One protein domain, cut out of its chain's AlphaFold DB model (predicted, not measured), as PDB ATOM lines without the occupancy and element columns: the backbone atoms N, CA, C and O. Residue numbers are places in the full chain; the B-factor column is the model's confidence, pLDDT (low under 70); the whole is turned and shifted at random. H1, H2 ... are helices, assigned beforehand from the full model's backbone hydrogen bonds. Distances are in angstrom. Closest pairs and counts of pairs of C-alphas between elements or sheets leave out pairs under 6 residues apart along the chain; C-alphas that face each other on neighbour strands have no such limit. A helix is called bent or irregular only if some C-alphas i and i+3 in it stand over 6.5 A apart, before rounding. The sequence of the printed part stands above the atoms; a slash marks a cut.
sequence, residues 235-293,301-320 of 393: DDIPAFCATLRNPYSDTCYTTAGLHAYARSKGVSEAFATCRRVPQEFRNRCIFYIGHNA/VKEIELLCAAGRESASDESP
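What this domain is: This is residues 235 to 293 and 301 to 320 of the 393 residues of an uncharacterized protein of Candidatus Sungbacteria bacterium RIFCSPHIGHO2_02_FULL_52_23 (UniProt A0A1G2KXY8). Three helices, H2, H3 and H4, make the core, with H3 in a hairpin with each of the others and H2 crossing H4; short H1 packs on this core at one end of the long axis and H5 packs on it at the other. The printed part has 79 residues with five named helices, H1 to H5 in chain order, and is all helix. It is compact, with a radius of gyration of the C-alphas of 11.8 A, though only just elongated, spanning 37 by 24 by 18 A.

How they stand to each other: H2, residues 248 to 264, has a kink of 54 degrees near residue 255. It touches H3, residues 267 to 276, in a hairpin at a shallow tilt of 29 degrees, opposite ways; their closest C-alphas, of Gly 257 and Ala 270, are 4.1 A apart. H2 touches H4, residues 279 to 293, at a steep tilt of 50 degrees, the same way, closest at C-alphas 254 and 285, 4.3 A. H3 and H4 form a hairpin at a shallow tilt of 22 degrees, closest at C-alphas 274 and 282, 5.4 A. H1, residues 237 to 241, touches H2, closest at C-alphas 241 and 249, 5.1 A. H5, residues 301 to 313, touches H4 with residues 304 to 308 alone, closest at C-alphas 304 and 293, 5.7 A. Every O i to N i+4 pair is within hydrogen-bond range in H1 and H3, against 11 of 13 in H2, 8 of 11 in H4 and 5 of 9 in H5.

Where its parts are: H2 is 23.0 A long from C-alpha 248 at (24.559, 49.323, 23.017), H4 22.2 A, H5 20.2 A, H3 14.9 A and H1 6.1 A. H5 ends with C-alpha 313 at (35.211, 21.911, 22.105). H2 and H4 are irregular: C-alphas 254 and 257 are 7.6 A apart, and C-alphas 280 and 283 are 7.2 A apart.

The domain as a whole: The C-alphas farthest apart, of Arg 245 and Lys 302, are 37.4 A apart. Residues 294 to 300 are cut out, and C-alphas 293 and 301 are 9.6 A apart across the cut. No printed residue has a pLDDT under 70.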
ATOM      1  N   ASP A 235      38.767  44.726  15.170       89.06
ATOM      2  CA  ASP A 235      39.459  43.452  15.341       89.06
ATOM      3  C   ASP A 235      39.241  42.796  16.704       89.06
ATOM      4  O   ASP A 235      38.932  41.607  16.780       89.06
ATOM      5  N   ASP A 236      39.406  43.571  17.777       94.19
ATOM      6  CA  ASP A 236      39.114  43.128  19.138       94.19
ATOM      7  C   ASP A 236      37.669  43.491  19.487       94.19
ATOM      8  O   ASP A 236      37.389  44.539  20.076       94.19
ATOM      9  N   ILE A 237      36.747  42.619  19.073       95.06
ATOM     10  CA  ILE A 237      35.303  42.810  19.247       95.06
ATOM     11  C   ILE A 237      34.941  43.070  20.721       95.06
ATOM     12  O   ILE A 237      34.281  44.077  20.978       95.06
ATOM     13  N   PRO A 238      35.378  42.261  21.715       96.56
ATOM     14  CA  PRO A 238      35.077  42.546  23.117       96.56
ATOM     15  C   PRO A 238      35.610  43.900  23.599       96.56
ATOM     16  O   PRO A 238      34.884  44.627  24.278       96.56
ATOM     17  N   ALA A 239      36.849  44.269  23.246       97.31
ATOM     18  CA  ALA A 239      37.410  45.558  23.649       97.31
ATOM     19  C   ALA A 239      36.652  46.732  23.018       97.31
ATOM     20  O   ALA A 239      36.421  47.743  23.676       97.31
ATOM     21  N   PHE A 240      36.220  46.585  21.766       96.19
ATOM     22  CA  PHE A 240      35.368  47.563  21.104       96.19
ATOM     23  C   PHE A 240      33.986  47.669  21.759       96.19
ATOM     24  O   PHE A 240      33.529  48.772  22.043       96.19
ATOM     25  N   CYS A 241      33.330  46.553  22.077       97.06
ATOM     26  CA  CYS A 241      32.045  46.591  22.777       97.06
ATOM     27  C   CYS A 241      32.148  47.309  24.136       97.06
ATOM     28  O   CYS A 241      31.200  47.981  24.544       97.06
ATOM     29  N   ALA A 242      33.305  47.239  24.808       97.25
ATOM     30  CA  ALA A 242      33.572  47.966  26.049       97.25
ATOM     31  C   ALA A 242      33.646  49.495  25.881       97.25
ATOM     32  O   ALA A 242      33.511  50.216  26.868       97.25
ATOM     33  N   THR A 243      33.852  50.009  24.661       96.69
ATOM     34  CA  THR A 243      33.836  51.458  24.390       96.69
ATOM     35  C   THR A 243      32.425  52.003  24.177       96.69
ATOM     36  O   THR A 243      32.238  53.218  24.112       96.69
ATOM     37  N   LEU A 244      31.427  51.125  24.053       96.94
ATOM     38  CA  LEU A 244      30.026  51.498  23.927       96.94
ATOM     39  C   LEU A 244      29.385  51.626  25.315       96.94
ATOM     40  O   LEU A 244      29.765  50.956  26.270       96.94
ATOM     41  N   ARG A 245      28.369  52.481  25.427       95.69
ATOM     42  CA  ARG A 245      27.530  52.580  26.633       95.69
ATOM     43  C   ARG A 245      26.367  51.590  26.571       95.69
ATOM     44  O   ARG A 245      25.917  51.236  25.482       95.69
ATOM     45  N   ASN A 246      25.808  51.235  27.725       94.62
ATOM     46  CA  ASN A 246      24.544  50.501  27.799       94.62
ATOM     47  C   ASN A 246      23.391  51.342  27.187       94.62
ATOM     48  O   ASN A 246      23.374  52.563  27.383       94.62
ATOM     49  N   PRO A 247      22.446  50.737  26.439       95.81
ATOM     50  CA  PRO A 247      22.308  49.299  26.156       95.81
ATOM     51  C   PRO A 247      23.123  48.797  24.951       95.81
ATOM     52  O   PRO A 247      23.114  47.609  24.652       95.81
ATOM     53  N   TYR A 248      23.845  49.671  24.251       97.19
ATOM     54  CA  TYR A 248      24.559  49.323  23.017       97.19
ATOM     55  C   TYR A 248      25.730  48.361  23.248       97.19
ATOM     56  O   TYR A 248      25.960  47.479  22.424       97.19
ATOM     57  N   SER A 249      26.427  48.487  24.382       97.00
ATOM     58  CA  SER A 249      27.437  47.515  24.824       97.00
ATOM     59  C   SER A 249      26.861  46.108  24.944       97.00
ATOM     60  O   SER A 249      27.466  45.150  24.474       97.00
ATOM     61  N   ASP A 250      25.671  45.983  25.534       95.69
ATOM     62  CA  ASP A 250      25.014  44.702  25.785       95.69
ATOM     63  C   ASP A 250      24.638  44.020  24.472       95.69
ATOM     64  O   ASP A 250      24.901  42.828  24.291       95.69
ATOM     65  N   THR A 251      24.070  44.788  23.538       93.38
ATOM     66  CA  THR A 251      23.789  44.329  22.176       93.38
ATOM     67  C   THR A 251      25.074  43.887  21.475       93.38
ATOM     68  O   THR A 251      25.120  42.777  20.953       93.38
ATOM     69  N   CYS A 252      26.137  44.696  21.529       96.19
ATOM     70  CA  CYS A 252      27.424  44.384  20.900       96.19
ATOM     71  C   CYS A 252      28.038  43.086  21.446       96.19
ATOM     72  O   CYS A 252      28.436  42.215  20.678       96.19
ATOM     73  N   TYR A 253      28.067  42.902  22.772       97.50
ATOM     74  CA  TYR A 253      28.555  41.656  23.370       97.50
ATOM     75  C   TYR A 253      27.682  40.454  23.011       97.50
ATOM     76  O   TYR A 253      28.198  39.350  22.839       97.50
ATOM     77  N   THR A 254      26.371  40.660  22.889       95.44
ATOM     78  CA  THR A 254      25.420  39.616  22.501       95.44
ATOM     79  C   THR A 254      25.634  39.165  21.053       95.44
ATOM     80  O   THR A 254      25.515  37.979  20.772       95.44
ATOM     81  N   THR A 255      26.013  40.054  20.133       93.00
ATOM     82  CA  THR A 255      26.278  39.700  18.724       93.00
ATOM     83  C   THR A 255      27.761  39.473  18.411       93.00
ATOM     84  O   THR A 255      28.112  39.181  17.269       93.00
ATOM     85  N   ALA A 256      28.651  39.541  19.404       95.00
ATOM     86  CA  ALA A 256      30.098  39.486  19.192       95.00
ATOM     87  C   ALA A 256      30.566  38.227  18.434       95.00
ATOM     88  O   ALA A 256      31.388  38.319  17.521       95.00
ATOM     89  N   GLY A 257      30.017  37.055  18.772       93.56
ATOM     90  CA  GLY A 257      30.339  35.797  18.091       93.56
ATOM     91  C   GLY A 257      29.908  35.779  16.622       93.56
ATOM     92  O   GLY A 257      30.640  35.267  15.775       93.56
ATOM     93  N   LEU A 258      28.765  36.395  16.298       88.81
ATOM     94  CA  LEU A 258      28.311  36.560  14.916       88.81
ATOM     95  C   LEU A 258      29.308  37.406  14.121       88.81
ATOM     96  O   LEU A 258      29.747  36.982  13.056       88.81
ATOM     97  N   HIS A 259      29.704  38.568  14.639       89.31
ATOM     98  CA  HIS A 259      30.623  39.453  13.922       89.31
ATOM     99  C   HIS A 259      32.003  38.805  13.721       89.31
ATOM    100  O   HIS A 259      32.602  38.931  12.648       89.31
ATOM    101  N   ALA A 260      32.472  38.024  14.699       91.69
ATOM    102  CA  ALA A 260      33.687  37.221  14.573       91.69
ATOM    103  C   ALA A 260      33.576  36.171  13.453       91.69
ATOM    104  O   ALA A 260      34.485  36.037  12.625       91.69
ATOM    105  N   TYR A 261      32.443  35.465  13.378       88.44
ATOM    106  CA  TYR A 261      32.156  34.534  12.286       88.44
ATOM    107  C   TYR A 261      32.056  35.253  10.934       88.44
ATOM    108  O   TYR A 261      32.635  34.805   9.946       88.44
ATOM    109  N   ALA A 262      31.359  36.389  10.869       82.94
ATOM    110  CA  ALA A 262      31.166  37.150   9.642       82.94
ATOM    111  C   ALA A 262      32.502  37.605   9.035       82.94
ATOM    112  O   ALA A 262      32.650  37.541   7.811       82.94
ATOM    113  N   ARG A 263      33.459  37.996   9.891       84.25
ATOM    114  CA  ARG A 263      34.823  38.399   9.524       84.25
ATOM    115  C   ARG A 263      35.703  37.223   9.100       84.25
ATOM    116  O   ARG A 263      36.344  37.288   8.059       84.25
ATOM    117  N   SER A 264      35.768  36.168   9.911       86.12
ATOM    118  CA  SER A 264      36.756  35.090   9.737       86.12
ATOM    119  C   SER A 264      36.260  33.908   8.902       86.12
ATOM    120  O   SER A 264      37.067  33.121   8.414       86.12
ATOM    121  N   LYS A 265      34.934  33.735   8.795       84.00
ATOM    122  CA  LYS A 265      34.260  32.483   8.394       84.00
ATOM    123  C   LYS A 265      34.648  31.265   9.248       84.00
ATOM    124  O   LYS A 265      34.298  30.138   8.911       84.00
ATOM    125  N   GLY A 266      35.351  31.480  10.361       85.06
ATOM    126  CA  GLY A 266      35.812  30.450  11.278       85.06
ATOM    127  C   GLY A 266      34.806  30.231  12.396       85.06
ATOM    128  O   GLY A 266      34.536  31.134  13.187       85.06
ATOM    129  N   VAL A 267      34.269  29.016  12.493       85.19
ATOM    130  CA  VAL A 267      33.306  28.672  13.544       85.19
ATOM    131  C   VAL A 267      33.956  28.733  14.930       85.19
ATOM    132  O   VAL A 267      33.408  29.374  15.821       85.19
ATOM    133  N   SER A 268      35.145  28.152  15.116       87.38
ATOM    134  CA  SER A 268      35.835  28.160  16.419       87.38
ATOM    135  C   SER A 268      36.120  29.579  16.931       87.38
ATOM    136  O   SER A 268      36.038  29.825  18.133       87.38
ATOM    137  N   GLU A 269      36.382  30.531  16.029       90.88
ATOM    138  CA  GLU A 269      36.623  31.938  16.381       90.88
ATOM    139  C   GLU A 269      35.366  32.620  16.947       90.88
ATOM    140  O   GLU A 269      35.457  33.427  17.874       90.88
ATOM    141  N   ALA A 270      34.179  32.252  16.454       93.06
ATOM    142  CA  ALA A 270      32.904  32.754  16.963       93.06
ATOM    143  C   ALA A 270      32.713  32.399  18.447       93.06
ATOM    144  O   ALA A 270      32.457  33.269  19.285       93.06
ATOM    145  N   PHE A 271      32.908  31.121  18.786       95.19
ATOM    146  CA  PHE A 271      32.810  30.625  20.159       95.19
ATOM    147  C   PHE A 271      33.932  31.191  21.043       95.19
ATOM    148  O   PHE A 271      33.671  31.640  22.162       95.19
ATOM    149  N   ALA A 272      35.171  31.243  20.542       93.69
ATOM    150  CA  ALA A 272      36.302  31.828  21.265       93.69
ATOM    151  C   ALA A 272      36.065  33.309  21.611       93.69
ATOM    152  O   ALA A 272      36.331  33.730  22.740       93.69
ATOM    153  N   THR A 273      35.482  34.075  20.686       95.62
ATOM    154  CA  THR A 273      35.088  35.469  20.923       95.62
ATOM    155  C   THR A 273      34.046  35.570  22.037       95.62
ATOM    156  O   THR A 273      34.228  36.351  22.972       95.62
ATOM    157  N   CYS A 274      33.006  34.729  22.030       96.25
ATOM    158  CA  CYS A 274      32.011  34.705  23.108       96.25
ATOM    159  C   CYS A 274      32.590  34.301  24.475       96.25
ATOM    160  O   CYS A 274      32.077  34.706  25.518       96.25
ATOM    161  N   ARG A 275      33.683  33.537  24.525       94.88
ATOM    162  CA  ARG A 275      34.355  33.225  25.798       94.88
ATOM    163  C   ARG A 275      35.126  34.423  26.366       94.88
ATOM    164  O   ARG A 275      35.333  34.465  27.582       94.88
ATOM    165  N   ARG A 276      35.504  35.383  25.512       96.69
ATOM    166  CA  ARG A 276      36.210  36.628  25.863       96.69
ATOM    167  C   ARG A 276      35.293  37.796  26.242       96.69
ATOM    168  O   ARG A 276      35.792  38.755  26.824       96.69
ATOM    169  N   VAL A 277      33.998  37.760  25.913       97.75
ATOM    170  CA  VAL A 277      33.053  38.784  26.402       97.75
ATOM    171  C   VAL A 277      32.840  38.642  27.920       97.75
ATOM    172  O   VAL A 277      33.130  37.570  28.469       97.75
ATOM    173  N   PRO A 278      32.340  39.679  28.627       97.88
ATOM    174  CA  PRO A 278      32.047  39.566  30.054       97.88
ATOM    175  C   PRO A 278      31.108  38.389  30.354       97.88
ATOM    176  O   PRO A 278      30.265  38.007  29.532       97.88
ATOM    177  N   GLN A 279      31.286  37.772  31.524       95.75
ATOM    178  CA  GLN A 279      30.688  36.475  31.859       95.75
ATOM    179  C   GLN A 279      29.157  36.476  31.726       95.75
ATOM    180  O   GLN A 279      28.575  35.500  31.256       95.75
ATOM    181  N   GLU A 280      28.512  37.583  32.084       96.12
ATOM    182  CA  GLU A 280      27.069  37.802  32.015       96.12
ATOM    183  C   GLU A 280      26.503  37.862  30.581       96.12
ATOM    184  O   GLU A 280      25.290  37.735  30.382       96.12
ATOM    185  N   PHE A 281      27.357  38.029  29.566       97.31
ATOM    186  CA  PHE A 281      26.966  38.013  28.152       97.31
ATOM    187  C   PHE A 281      27.311  36.709  27.447       97.31
ATOM    188  O   PHE A 281      26.715  36.433  26.410       97.31
ATOM    189  N   ARG A 282      28.212  35.882  27.995       95.94
ATOM    190  CA  ARG A 282      28.712  34.666  27.330       95.94
ATOM    191  C   ARG A 282      27.586  33.789  26.786       95.94
ATOM    192  O   ARG A 282      27.582  33.467  25.604       95.94
ATOM    193  N   ASN A 283      26.600  33.467  27.621       96.00
ATOM    194  CA  ASN A 283      25.485  32.616  27.212       96.00
ATOM    195  C   ASN A 283      24.634  33.266  26.111       96.00
ATOM    196  O   ASN A 283      24.288  32.612  25.130       96.00
ATOM    197  N   ARG A 284      24.338  34.565  26.234       96.44
ATOM    198  CA  ARG A 284      23.600  35.304  25.198       96.44
ATOM    199  C   ARG A 284      24.378  35.355  23.884       96.44
ATOM    200  O   ARG A 284      23.783  35.150  22.836       96.44
ATOM    201  N   CYS A 285      25.694  35.532  23.948       97.31
ATOM    202  CA  CYS A 285      26.572  35.513  22.785       97.31
ATOM    203  C   CYS A 285      26.534  34.161  22.059       97.31
ATOM    204  O   CYS A 285      26.288  34.115  20.857       97.31
ATOM    205  N   ILE A 286      26.683  33.051  22.791       96.56
ATOM    206  CA  ILE A 286      26.599  31.694  22.224       96.56
ATOM    207  C   ILE A 286      25.218  31.406  21.630       96.56
ATOM    208  O   ILE A 286      25.119  30.870  20.528       96.56
ATOM    209  N   PHE A 287      24.149  31.792  22.328       95.62
ATOM    210  CA  PHE A 287      22.788  31.678  21.812       95.62
ATOM    211  C   PHE A 287      22.639  32.420  20.474       95.62
ATOM    212  O   PHE A 287      22.102  31.881  19.508       95.62
ATOM    213  N   TYR A 288      23.174  33.639  20.376       94.94
ATOM    214  CA  TYR A 288      23.071  34.451  19.164       94.94
ATOM    215  C   TYR A 288      23.903  33.943  17.984       94.94
ATOM    216  O   TYR A 288      23.553  34.247  16.842       94.94
ATOM    217  N   ILE A 289      24.946  33.137  18.217       94.31
ATOM    218  CA  ILE A 289      25.634  32.418  17.135       94.31
ATOM    219  C   ILE A 289      24.625  31.531  16.391       94.31
ATOM    220  O   ILE A 289      24.475  31.652  15.176       94.31
ATOM    221  N   GLY A 290      23.894  30.678  17.113       93.00
ATOM    222  CA  GLY A 290      22.925  29.774  16.494       93.00
ATOM    223  C   GLY A 290      21.700  30.494  15.935       93.00
ATOM    224  O   GLY A 290      21.246  30.162  14.842       93.00
ATOM    225  N   HIS A 291      21.216  31.532  16.626       92.25
ATOM    226  CA  HIS A 291      20.133  32.378  16.118       92.25
ATOM    227  C   HIS A 291      20.458  32.936  14.725       92.25
ATOM    228  O   HIS A 291      19.627  32.895  13.823       92.25
ATOM    229  N   ASN A 292      21.689  33.409  14.515       88.50
ATOM    230  CA  ASN A 292      22.102  33.930  13.213       88.50
ATOM    231  C   ASN A 292      22.485  32.845  12.205       88.50
ATOM    232  O   ASN A 292      22.288  33.045  11.007       88.50
ATOM    233  N   ALA A 293      22.979  31.690  12.659       88.19
ATOM    234  CA  ALA A 293      23.276  30.556  11.784       88.19
ATOM    235  C   ALA A 293      22.053  30.148  10.949       88.19
ATOM    236  O   ALA A 293      22.198  29.829   9.772       88.19
ATOM    237  N   VAL A 301      19.369  22.797   8.151       87.12
ATOM    238  CA  VAL A 301      19.519  22.070   9.421       87.12
ATOM    239  C   VAL A 301      20.925  21.481   9.606       87.12
ATOM    240  O   VAL A 301      21.578  21.733  10.614       87.12
ATOM    241  N   LYS A 302      21.454  20.801   8.580       88.00
ATOM    242  CA  LYS A 302      22.789  20.184   8.623       88.00
ATOM    243  C   LYS A 302      23.924  21.199   8.812       88.00
ATOM    244  O   LYS A 302      24.892  20.905   9.506       88.00
ATOM    245  N   GLU A 303      23.844  22.365   8.177       89.25
ATOM    246  CA  GLU A 303      24.881  23.399   8.299       89.25
ATOM    247  C   GLU A 303      24.827  24.071   9.674       89.25
ATOM    248  O   GLU A 303      25.866  24.284  10.299       89.25
ATOM    249  N   ILE A 304      23.616  24.314  10.185       89.69
ATOM    250  CA  ILE A 304      23.381  24.832  11.538       89.69
ATOM    251  C   ILE A 304      23.957  23.874  12.589       89.69
ATOM    252  O   ILE A 304      24.663  24.309  13.497       89.69
ATOM    253  N   GLU A 305      23.703  22.571  12.458       88.62
ATOM    254  CA  GLU A 305      24.260  21.550  13.353       88.62
ATOM    255  C   GLU A 305      25.777  21.504  13.318       88.62
ATOM    256  O   GLU A 305      26.409  21.494  14.373       88.62
ATOM    257  N   LEU A 306      26.365  21.482  12.118       88.69
ATOM    258  CA  LEU A 306      27.816  21.477  11.956       88.69
ATOM    259  C   LEU A 306      28.446  22.711  12.606       88.69
ATOM    260  O   LEU A 306      29.487  22.593  13.249       88.69
ATOM    261  N   LEU A 307      27.797  23.872  12.490       90.50
ATOM    262  CA  LEU A 307      28.237  25.084  13.165       90.50
ATOM    263  C   LEU A 307      28.125  24.947  14.691       90.50
ATOM    264  O   LEU A 307      29.099  25.191  15.402       90.50
ATOM    265  N   CYS A 308      26.968  24.544  15.219       91.62
ATOM    266  CA  CYS A 308      26.771  24.457  16.668       91.62
ATOM    267  C   CYS A 308      27.600  23.340  17.325       91.62
ATOM    268  O   CYS A 308      27.958  23.462  18.497       91.62
ATOM    269  N   ALA A 309      27.968  22.286  16.588       89.69
ATOM    270  CA  ALA A 309      28.820  21.202  17.077       89.69
ATOM    271  C   ALA A 309      30.222  21.676  17.502       89.69
ATOM    272  O   ALA A 309      30.823  21.062  18.382       89.69
ATOM    273  N   ALA A 310      30.720  22.794  16.965       88.62
ATOM    274  CA  ALA A 310      31.983  23.389  17.413       88.62
ATOM    275  C   ALA A 310      31.946  23.856  18.882       88.62
ATOM    276  O   ALA A 310      32.979  23.924  19.546       88.62
ATOM    277  N   GLY A 311      30.754  24.115  19.437       88.31
ATOM    278  CA  GLY A 311      30.582  24.434  20.856       88.31
ATOM    279  C   GLY A 311      31.008  23.303  21.804       88.31
ATOM    280  O   GLY A 311      31.320  23.564  22.969       88.31
ATOM    281  N   ARG A 312      31.097  22.064  21.302       87.81
ATOM    282  CA  ARG A 312      31.519  20.874  22.064       87.81
ATOM    283  C   ARG A 312      33.003  20.867  22.410       87.81
ATOM    284  O   ARG A 312      33.427  20.114  23.275       87.81
ATOM    285  N   GLU A 313      33.799  21.714  21.759       81.56
ATOM    286  CA  GLU A 313      35.211  21.911  22.105       81.56
ATOM    287  C   GLU A 313      35.380  22.578  23.488       81.56
ATOM    288  O   GLU A 313      36.479  22.605  24.039       81.56
ATOM    289  N   SER A 314      34.300  23.132  24.060       81.00
ATOM    290  CA  SER A 314      34.276  23.703  25.411       81.00
ATOM    291  C   SER A 314      34.157  22.631  26.497       81.00
ATOM    292  O   SER A 314      33.439  21.649  26.342       81.00
ATOM    293  N   ALA A 315      34.756  22.881  27.666       76.75
ATOM    294  CA  ALA A 315      34.647  21.997  28.832       76.75
ATOM    295  C   ALA A 315      33.207  21.837  29.362       76.75
ATOM    296  O   ALA A 315      32.923  20.870  30.063       76.75
ATOM    297  N   SER A 316      32.314  22.784  29.057       81.94
ATOM    298  CA  SER A 316      30.914  22.779  29.497       81.94
ATOM    299  C   SER A 316      29.907  22.546  28.365       81.94
ATOM    300  O   SER A 316      28.741  22.842  28.587       81.94
ATOM    301  N   ASP A 317      30.357  22.085  27.188       88.81
ATOM    302  CA  ASP A 317      29.580  21.922  25.942       88.81
ATOM    303  C   ASP A 317      28.597  23.077  25.646       88.81
ATOM    304  O   ASP A 317      27.475  23.150  26.140       88.81
ATOM    305  N   GLU A 318      29.012  24.001  24.781       92.56
ATOM    306  CA  GLU A 318      28.219  25.179  24.404       92.56
ATOM    307  C   GLU A 318      27.190  24.890  23.290       92.56
ATOM    308  O   GLU A 318      26.385  25.762  22.944       92.56
ATOM    309  N   SER A 319      27.187  23.677  22.722       90.94
ATOM    310  CA  SER A 319      26.346  23.326  21.572       90.94
ATOM    311  C   SER A 319      24.833  23.381  21.838       90.94
ATOM    312  O   SER A 319      24.126  23.913  20.975       90.94
ATOM    313  N   PRO A 320      24.291  22.966  23.007       90.56
ATOM    314  CA  PRO A 320      22.849  23.033  23.247       90.56
ATOM    315  C   PRO A 320      22.320  24.470  23.232       90.56
ATOM    316  O   PRO A 320      21.240  24.734  22.708       90.56
TER     317      PRO A 320